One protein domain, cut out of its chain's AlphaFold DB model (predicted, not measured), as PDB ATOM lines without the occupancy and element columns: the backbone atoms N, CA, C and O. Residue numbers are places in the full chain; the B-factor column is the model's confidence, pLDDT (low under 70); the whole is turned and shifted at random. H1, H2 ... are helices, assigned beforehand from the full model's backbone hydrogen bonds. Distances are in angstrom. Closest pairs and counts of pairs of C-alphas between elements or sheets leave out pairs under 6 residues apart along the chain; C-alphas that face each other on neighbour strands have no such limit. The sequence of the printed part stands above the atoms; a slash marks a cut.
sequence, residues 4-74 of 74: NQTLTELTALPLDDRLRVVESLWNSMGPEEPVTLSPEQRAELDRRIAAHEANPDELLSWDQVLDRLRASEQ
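AT A GLANCE: This is residues 4 to 74 of the 74 residues of the protein "Toxin" of Planctomycetaceae bacterium (UniProt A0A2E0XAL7). What shape does the backbone make? It is an open U of four helices strung along the chain, with an empty middle: H1 and H2 lie on one side, H3 and H4 on the other, and residues 29 to 38 bridge the two sides. H1 and H2 meet at a steep tilt, while H3 and H4 touch no helix. What is it built of, and how large is it? The printed part has 71 residues, with four named helices in the order H1, H2, H3, H4 and no named strand, and its class is all helix. It is extended, with a radius of gyration of the C-alphas of 18.6 A and spans of 47 by 35 by 27 A.

HOW THE PARTS SIT: How does H1, residues 4 to 11, stand to H2, residues 15 to 28? They only just touch, with 3 pairs of C-alphas within 8 A, and H2 does so with residues 18 to 21 alone. The closest C-alphas are those of Leu 10 and Arg 18, 6.5 A apart. The two run opposite ways at a steep tilt of 58 degrees. Where do H3, residues 39 to 54, and H4, residues 62 to 72, stand? H3 is apart from H1, H2 and H4, and H4 is apart from H1 and H2 too. What do the backbone N and O atoms show? In H1, H2, H3 and H4, every O i to N i+4 pair is within hydrogen-bond range.

IN THESE COORDINATES: Where does the first helix begin? H1 begins at C-alpha 4, at (157.641, 198.763, 91.241), and runs to Thr 11. How long are the later helices? H2, from Leu 15 to Ser 28, measures 20.0 A from first to last C-alpha. H3, from Pro 39 at (158.894, 182.627, 131.405) to Ala 54, measures 22.5 A and has the most residues, 16. H4 measures 15.6 A and ends at C-alpha 72, at (167.925, 167.504, 109.096).

THE WHOLE: How far does the printed part reach? The two C-alphas farthest apart are those of Gln 5 and Ala 54, 49.7 A apart. How are the helices linked? The printed part has no cut. The link from H1 to H2 is tight, with 3 residues, and those from H2 to H3 and from H3 to H4 are short, with 10 and 7 residues. Which stretches stand free? Among them are residues 23 to 36, of which 23 to 28 belong to H2, and residues 46 to 59, of which 46 to 54 belong to H3. Where is confidence low? The mean pLDDT of the printed part is 91.2, and residues 73 to 74 are under 70.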
ATOM      1  N   ASN A   4     156.786 199.559  92.126       93.69
ATOM      2  CA  ASN A   4     157.641 198.763  91.241       93.69
ATOM      3  C   ASN A   4     158.767 199.605  90.638       93.69
ATOM      4  O   ASN A   4     159.899 199.135  90.527       93.69
ATOM      5  N   GLN A   5     158.478 200.859  90.287       94.06
ATOM      6  CA  GLN A   5     159.502 201.782  89.806       94.06
ATOM      7  C   GLN A   5     160.523 202.094  90.909       94.06
ATOM      8  O   GLN A   5     161.723 201.979  90.678       94.06
ATOM      9  N   THR A   6     160.065 202.390  92.127       94.88
ATOM     10  CA  THR A   6     160.949 202.641  93.272       94.88
ATOM     11  C   THR A   6     161.806 201.421  93.612       94.88
ATOM     12  O   THR A   6     163.003 201.560  93.825       94.88
ATOM     13  N   LEU A   7     161.246 200.209  93.598       94.94
ATOM     14  CA  LEU A   7     162.022 198.981  93.811       94.94
ATOM     15  C   LEU A   7     163.063 198.752  92.707       94.94
ATOM     16  O   LEU A   7     164.176 198.319  92.996       94.94
ATOM     17  N   THR A   8     162.737 199.076  91.454       96.00
ATOM     18  CA  THR A   8     163.698 199.011  90.340       96.00
ATOM     19  C   THR A   8     164.876 199.962  90.570       96.00
ATOM     20  O   THR A   8     166.029 199.570  90.417       96.00
ATOM     21  N   GLU A   9     164.607 201.192  91.004       95.62
ATOM     22  CA  GLU A   9     165.644 202.182  91.318       95.62
ATOM     23  C   GLU A   9     166.498 201.749  92.524       95.62
ATOM     24  O   GLU A   9     167.724 201.819  92.476       95.62
ATOM     25  N   LEU A  10     165.867 201.223  93.580       96.44
ATOM     26  CA  LEU A  10     166.560 200.735  94.775       96.44
ATOM     27  C   LEU A  10     167.436 199.511  94.485       96.44
ATOM     28  O   LEU A  10     168.544 199.406  94.999       96.44
ATOM     29  N   THR A  11     166.975 198.579  93.652       95.12
ATOM     30  CA  THR A  11     167.742 197.363  93.324       95.12
ATOM     31  C   THR A  11     168.970 197.632  92.453       95.12
ATOM     32  O   THR A  11     169.894 196.814  92.475       95.12
ATOM     33  N   ALA A  12     169.008 198.776  91.761       97.00
ATOM     34  CA  ALA A  12     170.151 199.243  90.979       97.00
ATOM     35  C   ALA A  12     171.271 199.882  91.827       97.00
ATOM     36  O   ALA A  12     172.362 200.123  91.311       97.00
ATOM     37  N   LEU A  13     171.025 200.152  93.113       97.56
ATOM     38  CA  LEU A  13     172.033 200.703  94.018       97.56
ATOM     39  C   LEU A  13     173.170 199.697  94.301       97.56
ATOM     40  O   LEU A  13     172.957 198.478  94.243       97.56
ATOM     41  N   PRO A  14     174.370 200.180  94.680       98.19
ATOM     42  CA  PRO A  14     175.417 199.339  95.251       98.19
ATOM     43  C   PRO A  14     174.908 198.517  96.442       98.19
ATOM     44  O   PRO A  14     173.982 198.924  97.143       98.19
ATOM     45  N   LEU A  15     175.524 197.355  96.698       95.88
ATOM     46  CA  LEU A  15     175.087 196.445  97.765       95.88
ATOM     47  C   LEU A  15     174.963 197.147  99.123       95.88
ATOM     48  O   LEU A  15     173.923 197.012  99.759       95.88
ATOM     49  N   ASP A  16     175.961 197.934  99.517       97.44
ATOM     50  CA  ASP A  16     175.970 198.631 100.809       97.44
ATOM     51  C   ASP A  16     174.795 199.605 100.959       97.44
ATOM     52  O   ASP A  16     174.201 199.716 102.031       97.44
ATOM     53  N   ASP A  17     174.408 200.280  99.878       97.50
ATOM     54  CA  ASP A  17     173.292 201.223  99.901       97.50
ATOM     55  C   ASP A  17     171.947 200.499  99.900       97.50
ATOM     56  O   ASP A  17     171.018 200.921 100.587       97.50
ATOM     57  N   ARG A  18     171.850 199.350  99.220       97.75
ATOM     58  CA  ARG A  18     170.675 198.471  99.337       97.75
ATOM     59  C   ARG A  18     170.503 197.967 100.764       97.75
ATOM     60  O   ARG A  18     169.388 197.993 101.276       97.75
ATOM     61  N   LEU A  19     171.592 197.555 101.413       96.88
ATOM     62  CA  LEU A  19     171.569 197.117 102.810       96.88
ATOM     63  C   LEU A  19     171.137 198.254 103.742       96.88
ATOM     64  O   LEU A  19     170.250 198.044 104.563       96.88
ATOM     65  N   ARG A  20     171.663 199.473 103.550       96.75
ATOM     66  CA  ARG A  20     171.218 200.662 104.299       96.75
ATOM     67  C   ARG A  20     169.730 200.950 104.126       96.75
ATOM     68  O   ARG A  20     169.064 201.321 105.091       96.75
ATOM     69  N   VAL A  21     169.194 200.799 102.915       96.19
ATOM     70  CA  VAL A  21     167.758 200.988 102.658       96.19
ATOM     71  C   VAL A  21     166.932 199.928 103.381       96.19
ATOM     72  O   VAL A  21     165.957 200.278 104.042       96.19
ATOM     73  N   VAL A  22     167.330 198.654 103.303       95.50
ATOM     74  CA  VAL A  22     166.658 197.557 104.016       95.50
ATOM     75  C   VAL A  22     166.657 197.812 105.523       95.50
ATOM     76  O   VAL A  22     165.599 197.750 106.144       95.50
ATOM     77  N   GLU A  23     167.805 198.170 106.095       94.38
ATOM     78  CA  GLU A  23     167.937 198.501 107.515       94.38
ATOM     79  C   GLU A  23     167.071 199.709 107.906       94.38
ATOM     80  O   GLU A  23     166.368 199.669 108.912       94.38
ATOM     81  N   SER A  24     167.058 200.767 107.092       94.81
ATOM     82  CA  SER A  24     166.255 201.969 107.361       94.81
ATOM     83  C   SER A  24     164.756 201.670 107.352       94.81
ATOM     84  O   SER A  24     164.024 202.131 108.227       94.81
ATOM     85  N   LEU A  25     164.295 200.881 106.376       93.56
ATOM     86  CA  LEU A  25     162.903 200.447 106.296       93.56
ATOM     87  C   LEU A  25     162.547 199.565 107.491       93.56
ATOM     88  O   LEU A  25     161.523 199.805 108.125       93.56
ATOM     89  N   TRP A  26     163.406 198.610 107.846       91.38
ATOM     90  CA  TRP A  26     163.213 197.753 109.014       91.38
ATOM     91  C   TRP A  26     163.110 198.565 110.312       91.38
ATOM     92  O   TRP A  26     162.160 198.402 111.072       91.38
ATOM     93  N   ASN A  27     164.023 199.516 110.527       89.56
ATOM     94  CA  ASN A  27     164.018 200.393 111.702       89.56
ATOM     95  C   ASN A  27     162.801 201.328 111.755       89.56
ATOM     96  O   ASN A  27     162.395 201.746 112.838       89.56
ATOM     97  N   SER A  28     162.206 201.656 110.604       91.50
ATOM     98  CA  SER A  28     160.978 202.458 110.554       91.50
ATOM     99  C   SER A  28     159.734 201.684 110.999       91.50
ATOM    100  O   SER A  28     158.765 202.297 111.444       91.50
ATOM    101  N   MET A  29     159.769 200.349 110.932       86.31
ATOM    102  CA  MET A  29     158.684 199.452 111.338       86.31
ATOM    103  C   MET A  29     158.786 199.087 112.823       86.31
ATOM    104  O   MET A  29     158.593 197.926 113.169       86.31
ATOM    105  N   GLY A  30     159.147 200.043 113.692       74.69
ATOM    106  CA  GLY A  30     159.284 199.811 115.137       74.69
ATOM    107  C   GLY A  30     158.151 198.929 115.695       74.69
ATOM    108  O   GLY A  30     157.047 198.958 115.152       74.69
ATOM    109  N   PRO A  31     158.409 198.119 116.737       73.44
ATOM    110  CA  PRO A  31     157.498 197.050 117.137       73.44
ATOM    111  C   PRO A  31     156.080 197.590 117.354       73.44
ATOM    112  O   PRO A  31     155.901 198.531 118.126       73.44
ATOM    113  N   GLU A  32     155.090 196.995 116.675       70.56
ATOM    114  CA  GLU A  32     153.680 197.395 116.811       70.56
ATOM    115  C   GLU A  32     153.220 197.296 118.277       70.56
ATOM    116  O   GLU A  32     152.483 198.154 118.757       70.56
ATOM    117  N   GLU A  33     153.750 196.310 119.013       75.31
ATOM    118  CA  GLU A  33     153.630 196.145 120.463       75.31
ATOM    119  C   GLU A  33     154.925 195.549 121.056       75.31
ATOM    120  O   GLU A  33     155.673 194.861 120.350       75.31
ATOM    121  N   PRO A  34     155.218 195.758 122.356       76.75
ATOM    122  CA  PRO A  34     156.365 195.134 123.009       76.75
ATOM    123  C   PRO A  34     156.288 193.605 122.922       76.75
ATOM    124  O   PRO A  34     155.339 192.991 123.415       76.75
ATOM    125  N   VAL A  35     157.320 192.975 122.354       81.81
ATOM    126  CA  VAL A  35     157.429 191.510 122.333       81.81
ATOM    127  C   VAL A  35     157.546 191.010 123.772       81.81
ATOM    128  O   VAL A  35     158.573 191.184 124.432       81.81
ATOM    129  N   THR A  36     156.477 190.392 124.268       89.12
ATOM    130  CA  THR A  36     156.455 189.799 125.606       89.12
ATOM    131  C   THR A  36     156.944 188.361 125.521       89.12
ATOM    132  O   THR A  36     156.374 187.544 124.803       89.12
ATOM    133  N   LEU A  37     158.005 188.053 126.264       92.44
ATOM    134  CA  LEU A  37     158.536 186.697 126.367       92.44
ATOM    135  C   LEU A  37     157.789 185.918 127.449       92.44
ATOM    136  O   LEU A  37     157.584 186.437 128.550       92.44
ATOM    137  N   SER A  38     157.453 184.657 127.168       96.06
ATOM    138  CA  SER A  38     157.020 183.729 128.214       96.06
ATOM    139  C   SER A  38     158.163 183.472 129.214       96.06
ATOM    140  O   SER A  38     159.339 183.674 128.878       96.06
ATOM    141  N   PRO A  39     157.863 183.011 130.442       97.31
ATOM    142  CA  PRO A  39     158.894 182.627 131.405       97.31
ATOM    143  C   PRO A  39     159.890 181.607 130.837       97.31
ATOM    144  O   PRO A  39     161.092 181.734 131.053       97.31
ATOM    145  N   GLU A  40     159.406 180.639 130.059       97.19
ATOM    146  CA  GLU A  40     160.224 179.597 129.432       97.19
ATOM    147  C   GLU A  40     161.133 180.174 128.343       97.19
ATOM    148  O   GLU A  40     162.312 179.832 128.276       97.19
ATOM    149  N   GLN A  41     160.614 181.087 127.518       97.44
ATOM    150  CA  GLN A  41     161.413 181.766 126.496       97.44
ATOM    151  C   GLN A  41     162.508 182.627 127.126       97.44
ATOM    152  O   GLN A  41     163.646 182.607 126.661       97.44
ATOM    153  N   ARG A  42     162.187 183.357 128.203       96.44
ATOM    154  CA  ARG A  42     163.174 184.141 128.954       96.44
ATOM    155  C   ARG A  42     164.261 183.245 129.541       96.44
ATOM    156  O   ARG A  42     165.435 183.521 129.326       96.44
ATOM    157  N   ALA A  43     163.871 182.156 130.203       97.62
ATOM    158  CA  ALA A  43     164.815 181.207 130.779       97.62
ATOM    159  C   ALA A  43     165.742 180.591 129.718       97.62
ATOM    160  O   ALA A  43     166.935 180.429 129.965       97.62
ATOM    161  N   GLU A  44     165.223 180.281 128.525       97.81
ATOM    162  CA  GLU A  44     166.052 179.758 127.436       97.81
ATOM    163  C   GLU A  44     167.037 180.802 126.901       97.81
ATOM    164  O   GLU A  44     168.194 180.472 126.640       97.81
ATOM    165  N   LEU A  45     166.622 182.064 126.764       96.31
ATOM    166  CA  LEU A  45     167.541 183.131 126.367       96.31
ATOM    167  C   LEU A  45     168.643 183.334 127.409       96.31
ATOM    168  O   LEU A  45     169.815 183.332 127.037       96.31
ATOM    169  N   ASP A  46     168.290 183.412 128.694       97.19
ATOM    170  CA  ASP A  46     169.257 183.558 129.788       97.19
ATOM    171  C   ASP A  46     170.262 182.390 129.794       97.19
ATOM    172  O   ASP A  46     171.472 182.597 129.906       97.19
ATOM    173  N   ARG A  47     169.785 181.155 129.575       96.50
ATOM    174  CA  ARG A  47     170.640 179.964 129.462       96.50
ATOM    175  C   ARG A  47     171.608 180.056 128.279       96.50
ATOM    176  O   ARG A  47     172.778 179.706 128.429       96.50
ATOM    177  N   ARG A  48     171.141 180.483 127.098       94.44
ATOM    178  CA  ARG A  48     171.985 180.594 125.892       94.44
ATOM    179  C   ARG A  48     173.012 181.716 126.010       94.44
ATOM    180  O   ARG A  48     174.134 181.530 125.551       94.44
ATOM    181  N   ILE A  49     172.647 182.830 126.643       95.00
ATOM    182  CA  ILE A  49     173.570 183.935 126.927       95.00
ATOM    183  C   ILE A  49     174.675 183.453 127.867       95.00
ATOM    184  O   ILE A  49     175.844 183.543 127.508       95.00
ATOM    185  N   ALA A  50     174.322 182.838 129.000       96.19
ATOM    186  CA  ALA A  50     175.307 182.331 129.956       96.19
ATOM    187  C   ALA A  50     176.237 181.266 129.343       96.19
ATOM    188  O   ALA A  50     177.436 181.250 129.616       96.19
ATOM    189  N   ALA A  51     175.702 180.383 128.491       93.88
ATOM    190  CA  ALA A  51     176.509 179.392 127.779       93.88
ATOM    191  C   ALA A  51     177.506 180.049 126.810       93.88
ATOM    192  O   ALA A  51     178.670 179.655 126.775       93.88
ATOM    193  N   HIS A  52     177.073 181.069 126.065       91.88
ATOM    194  CA  HIS A  52     177.946 181.800 125.151       91.88
ATOM    195  C   HIS A  52     179.019 182.609 125.892       91.88
ATOM    196  O   HIS A  52     180.175 182.598 125.487       91.88
ATOM    197  N   GLU A  53     178.674 183.259 127.007       94.69
ATOM    198  CA  GLU A  53     179.641 183.982 127.846       94.69
ATOM    199  C   GLU A  53     180.705 183.050 128.442       94.69
ATOM    200  O   GLU A  53     181.872 183.425 128.546       94.69
ATOM    201  N   ALA A  54     180.318 181.826 128.812       95.62
ATOM    202  CA  ALA A  54     181.242 180.819 129.323       95.62
ATOM    203  C   ALA A  54     182.135 180.209 128.229       95.62
ATOM    204  O   ALA A  54     183.260 179.803 128.526       95.62
ATOM    205  N   ASN A  55     181.646 180.125 126.987       94.00
ATOM    206  CA  ASN A  55     182.362 179.527 125.863       94.00
ATOM    207  C   ASN A  55     182.076 180.270 124.538       94.00
ATOM    208  O   ASN A  55     181.274 179.808 123.719       94.00
ATOM    209  N   PRO A  56     182.719 181.428 124.300       87.31
ATOM    210  CA  PRO A  56     182.401 182.281 123.154       87.31
ATOM    211  C   PRO A  56     182.779 181.662 121.803       87.31
ATOM    212  O   PRO A  56     182.200 182.039 120.786       87.31
ATOM    213  N   ASP A  57     183.699 180.697 121.791       88.44
ATOM    214  CA  ASP A  57     184.150 180.001 120.581       88.44
ATOM    215  C   ASP A  57     183.233 178.827 120.191       88.44
ATOM    216  O   ASP A  57     183.391 178.237 119.120       88.44
ATOM    217  N   GLU A  58     182.238 178.488 121.020       85.44
ATOM    218  CA  GLU A  58     181.233 177.455 120.734       85.44
ATOM    219  C   GLU A  58     180.122 177.986 119.818       85.44
ATOM    220  O   GLU A  58     178.928 177.949 120.122       85.44
ATOM    221  N   LEU A  59     180.534 178.515 118.670       84.50
ATOM    222  CA  LEU A  59     179.655 179.023 117.630       84.50
ATOM    223  C   LEU A  59     179.807 178.193 116.361       84.50
ATOM    224  O   LEU A  59     180.880 177.688 116.034       84.50
ATOM    225  N   LEU A  60     178.707 178.074 115.622       88.06
ATOM    226  CA  LEU A  60     178.731 177.522 114.275       88.06
ATOM    227  C   LEU A  60     178.946 178.659 113.280       88.06
ATOM    228  O   LEU A  60     178.297 179.703 113.372       88.06
ATOM    229  N   SER A  61     179.815 178.439 112.297       91.38
ATOM    230  CA  SER A  61     179.858 179.284 111.110       91.38
ATOM    231  C   SER A  61     178.535 179.188 110.350       91.38
ATOM    232  O   SER A  61     177.781 178.219 110.476       91.38
ATOM    233  N   TRP A  62     178.254 180.187 109.519       89.94
ATOM    234  CA  TRP A  62     177.046 180.181 108.699       89.94
ATOM    235  C   TRP A  62     176.957 178.945 107.790       89.94
ATOM    236  O   TRP A  62     175.895 178.334 107.677       89.94
ATOM    237  N   ASP A  63     178.091 178.515 107.233       94.25
ATOM    238  CA  ASP A  63     178.170 177.294 106.430       94.25
ATOM    239  C   ASP A  63     177.808 176.052 107.259       94.25
ATOM    240  O   ASP A  63     176.986 175.242 106.834       94.25
ATOM    241  N   GLN A  64     178.323 175.947 108.491       94.00
ATOM    242  CA  GLN A  64     177.998 174.840 109.399       94.00
ATOM    243  C   GLN A  64     176.513 174.812 109.790       94.00
ATOM    244  O   GLN A  64     175.928 173.735 109.930       94.00
ATOM    245  N   VAL A  65     175.883 175.979 109.960       92.06
ATOM    246  CA  VAL A  65     174.434 176.075 110.206       92.06
ATOM    247  C   VAL A  65     173.651 175.540 109.006       92.06
ATOM    248  O   VAL A  65     172.747 174.721 109.183       92.06
ATOM    249  N   LEU A  66     174.008 175.964 107.792       92.12
ATOM    250  CA  LEU A  66     173.348 175.522 106.562       92.12
ATOM    251  C   LEU A  66     173.496 174.016 106.335       92.12
ATOM    252  O   LEU A  66     172.520 173.353 105.982       92.12
ATOM    253  N   ASP A  67     174.685 173.469 106.570       94.94
ATOM    254  CA  ASP A  67     174.940 172.036 106.426       94.94
ATOM    255  C   ASP A  67     174.090 171.213 107.396       94.94
ATOM    256  O   ASP A  67     173.498 170.205 107.007       94.94
ATOM    257  N   ARG A  68     173.938 171.685 108.637       92.50
ATOM    258  CA  ARG A  68     173.078 171.034 109.631       92.50
ATOM    259  C   ARG A  68     171.603 171.055 109.232       92.50
ATOM    260  O   ARG A  68     170.929 170.041 109.397       92.50
ATOM    261  N   LEU A  69     171.101 172.180 108.717       91.94
ATOM    262  CA  LEU A  69     169.708 172.297 108.274       91.94
ATOM    263  C   LEU A  69     169.408 171.339 107.115       91.94
ATOM    264  O   LEU A  69     168.454 170.570 107.188       91.94
ATOM    265  N   ARG A  70     170.283 171.298 106.104       92.75
ATOM    266  CA  ARG A  70     170.156 170.384 104.952       92.75
ATOM    267  C   ARG A  70     170.229 168.908 105.348       92.75
ATOM    268  O   ARG A  70     169.602 168.069 104.708       92.75
ATOM    269  N   ALA A  71     171.008 168.579 106.378       86.06
ATOM    270  CA  ALA A  71     171.104 167.221 106.908       86.06
ATOM    271  C   ALA A  71     169.871 166.812 107.731       86.06
ATOM    272  O   ALA A  71     169.590 165.626 107.836       86.06
ATOM    273  N   SER A  72     169.141 167.772 108.311       79.69
ATOM    274  CA  SER A  72     167.925 167.504 109.096       79.69
ATOM    275  C   SER A  72     166.656 167.293 108.261       79.69
ATOM    276  O   SER A  72     165.635 166.890 108.810       79.69
ATOM    277  N   GLU A  73     166.714 167.563 106.953       67.12
ATOM    278  CA  GLU A  73     165.603 167.377 106.005       67.12
ATOM    279  C   GLU A  73     165.619 166.006 105.290       67.12
ATOM    280  O   GLU A  73     164.722 165.728 104.494       67.12
ATOM    281  N   GLN A  74     166.619 165.157 105.563       54.34
ATOM    282  CA  GLN A  74     166.757 163.789 105.033       54.34
ATOM    283  C   GLN A  74     166.366 162.746 106.082       54.34
ATOM    284  O   GLN A  74     165.770 161.722 105.677       54.34
TER     285      GLN A  74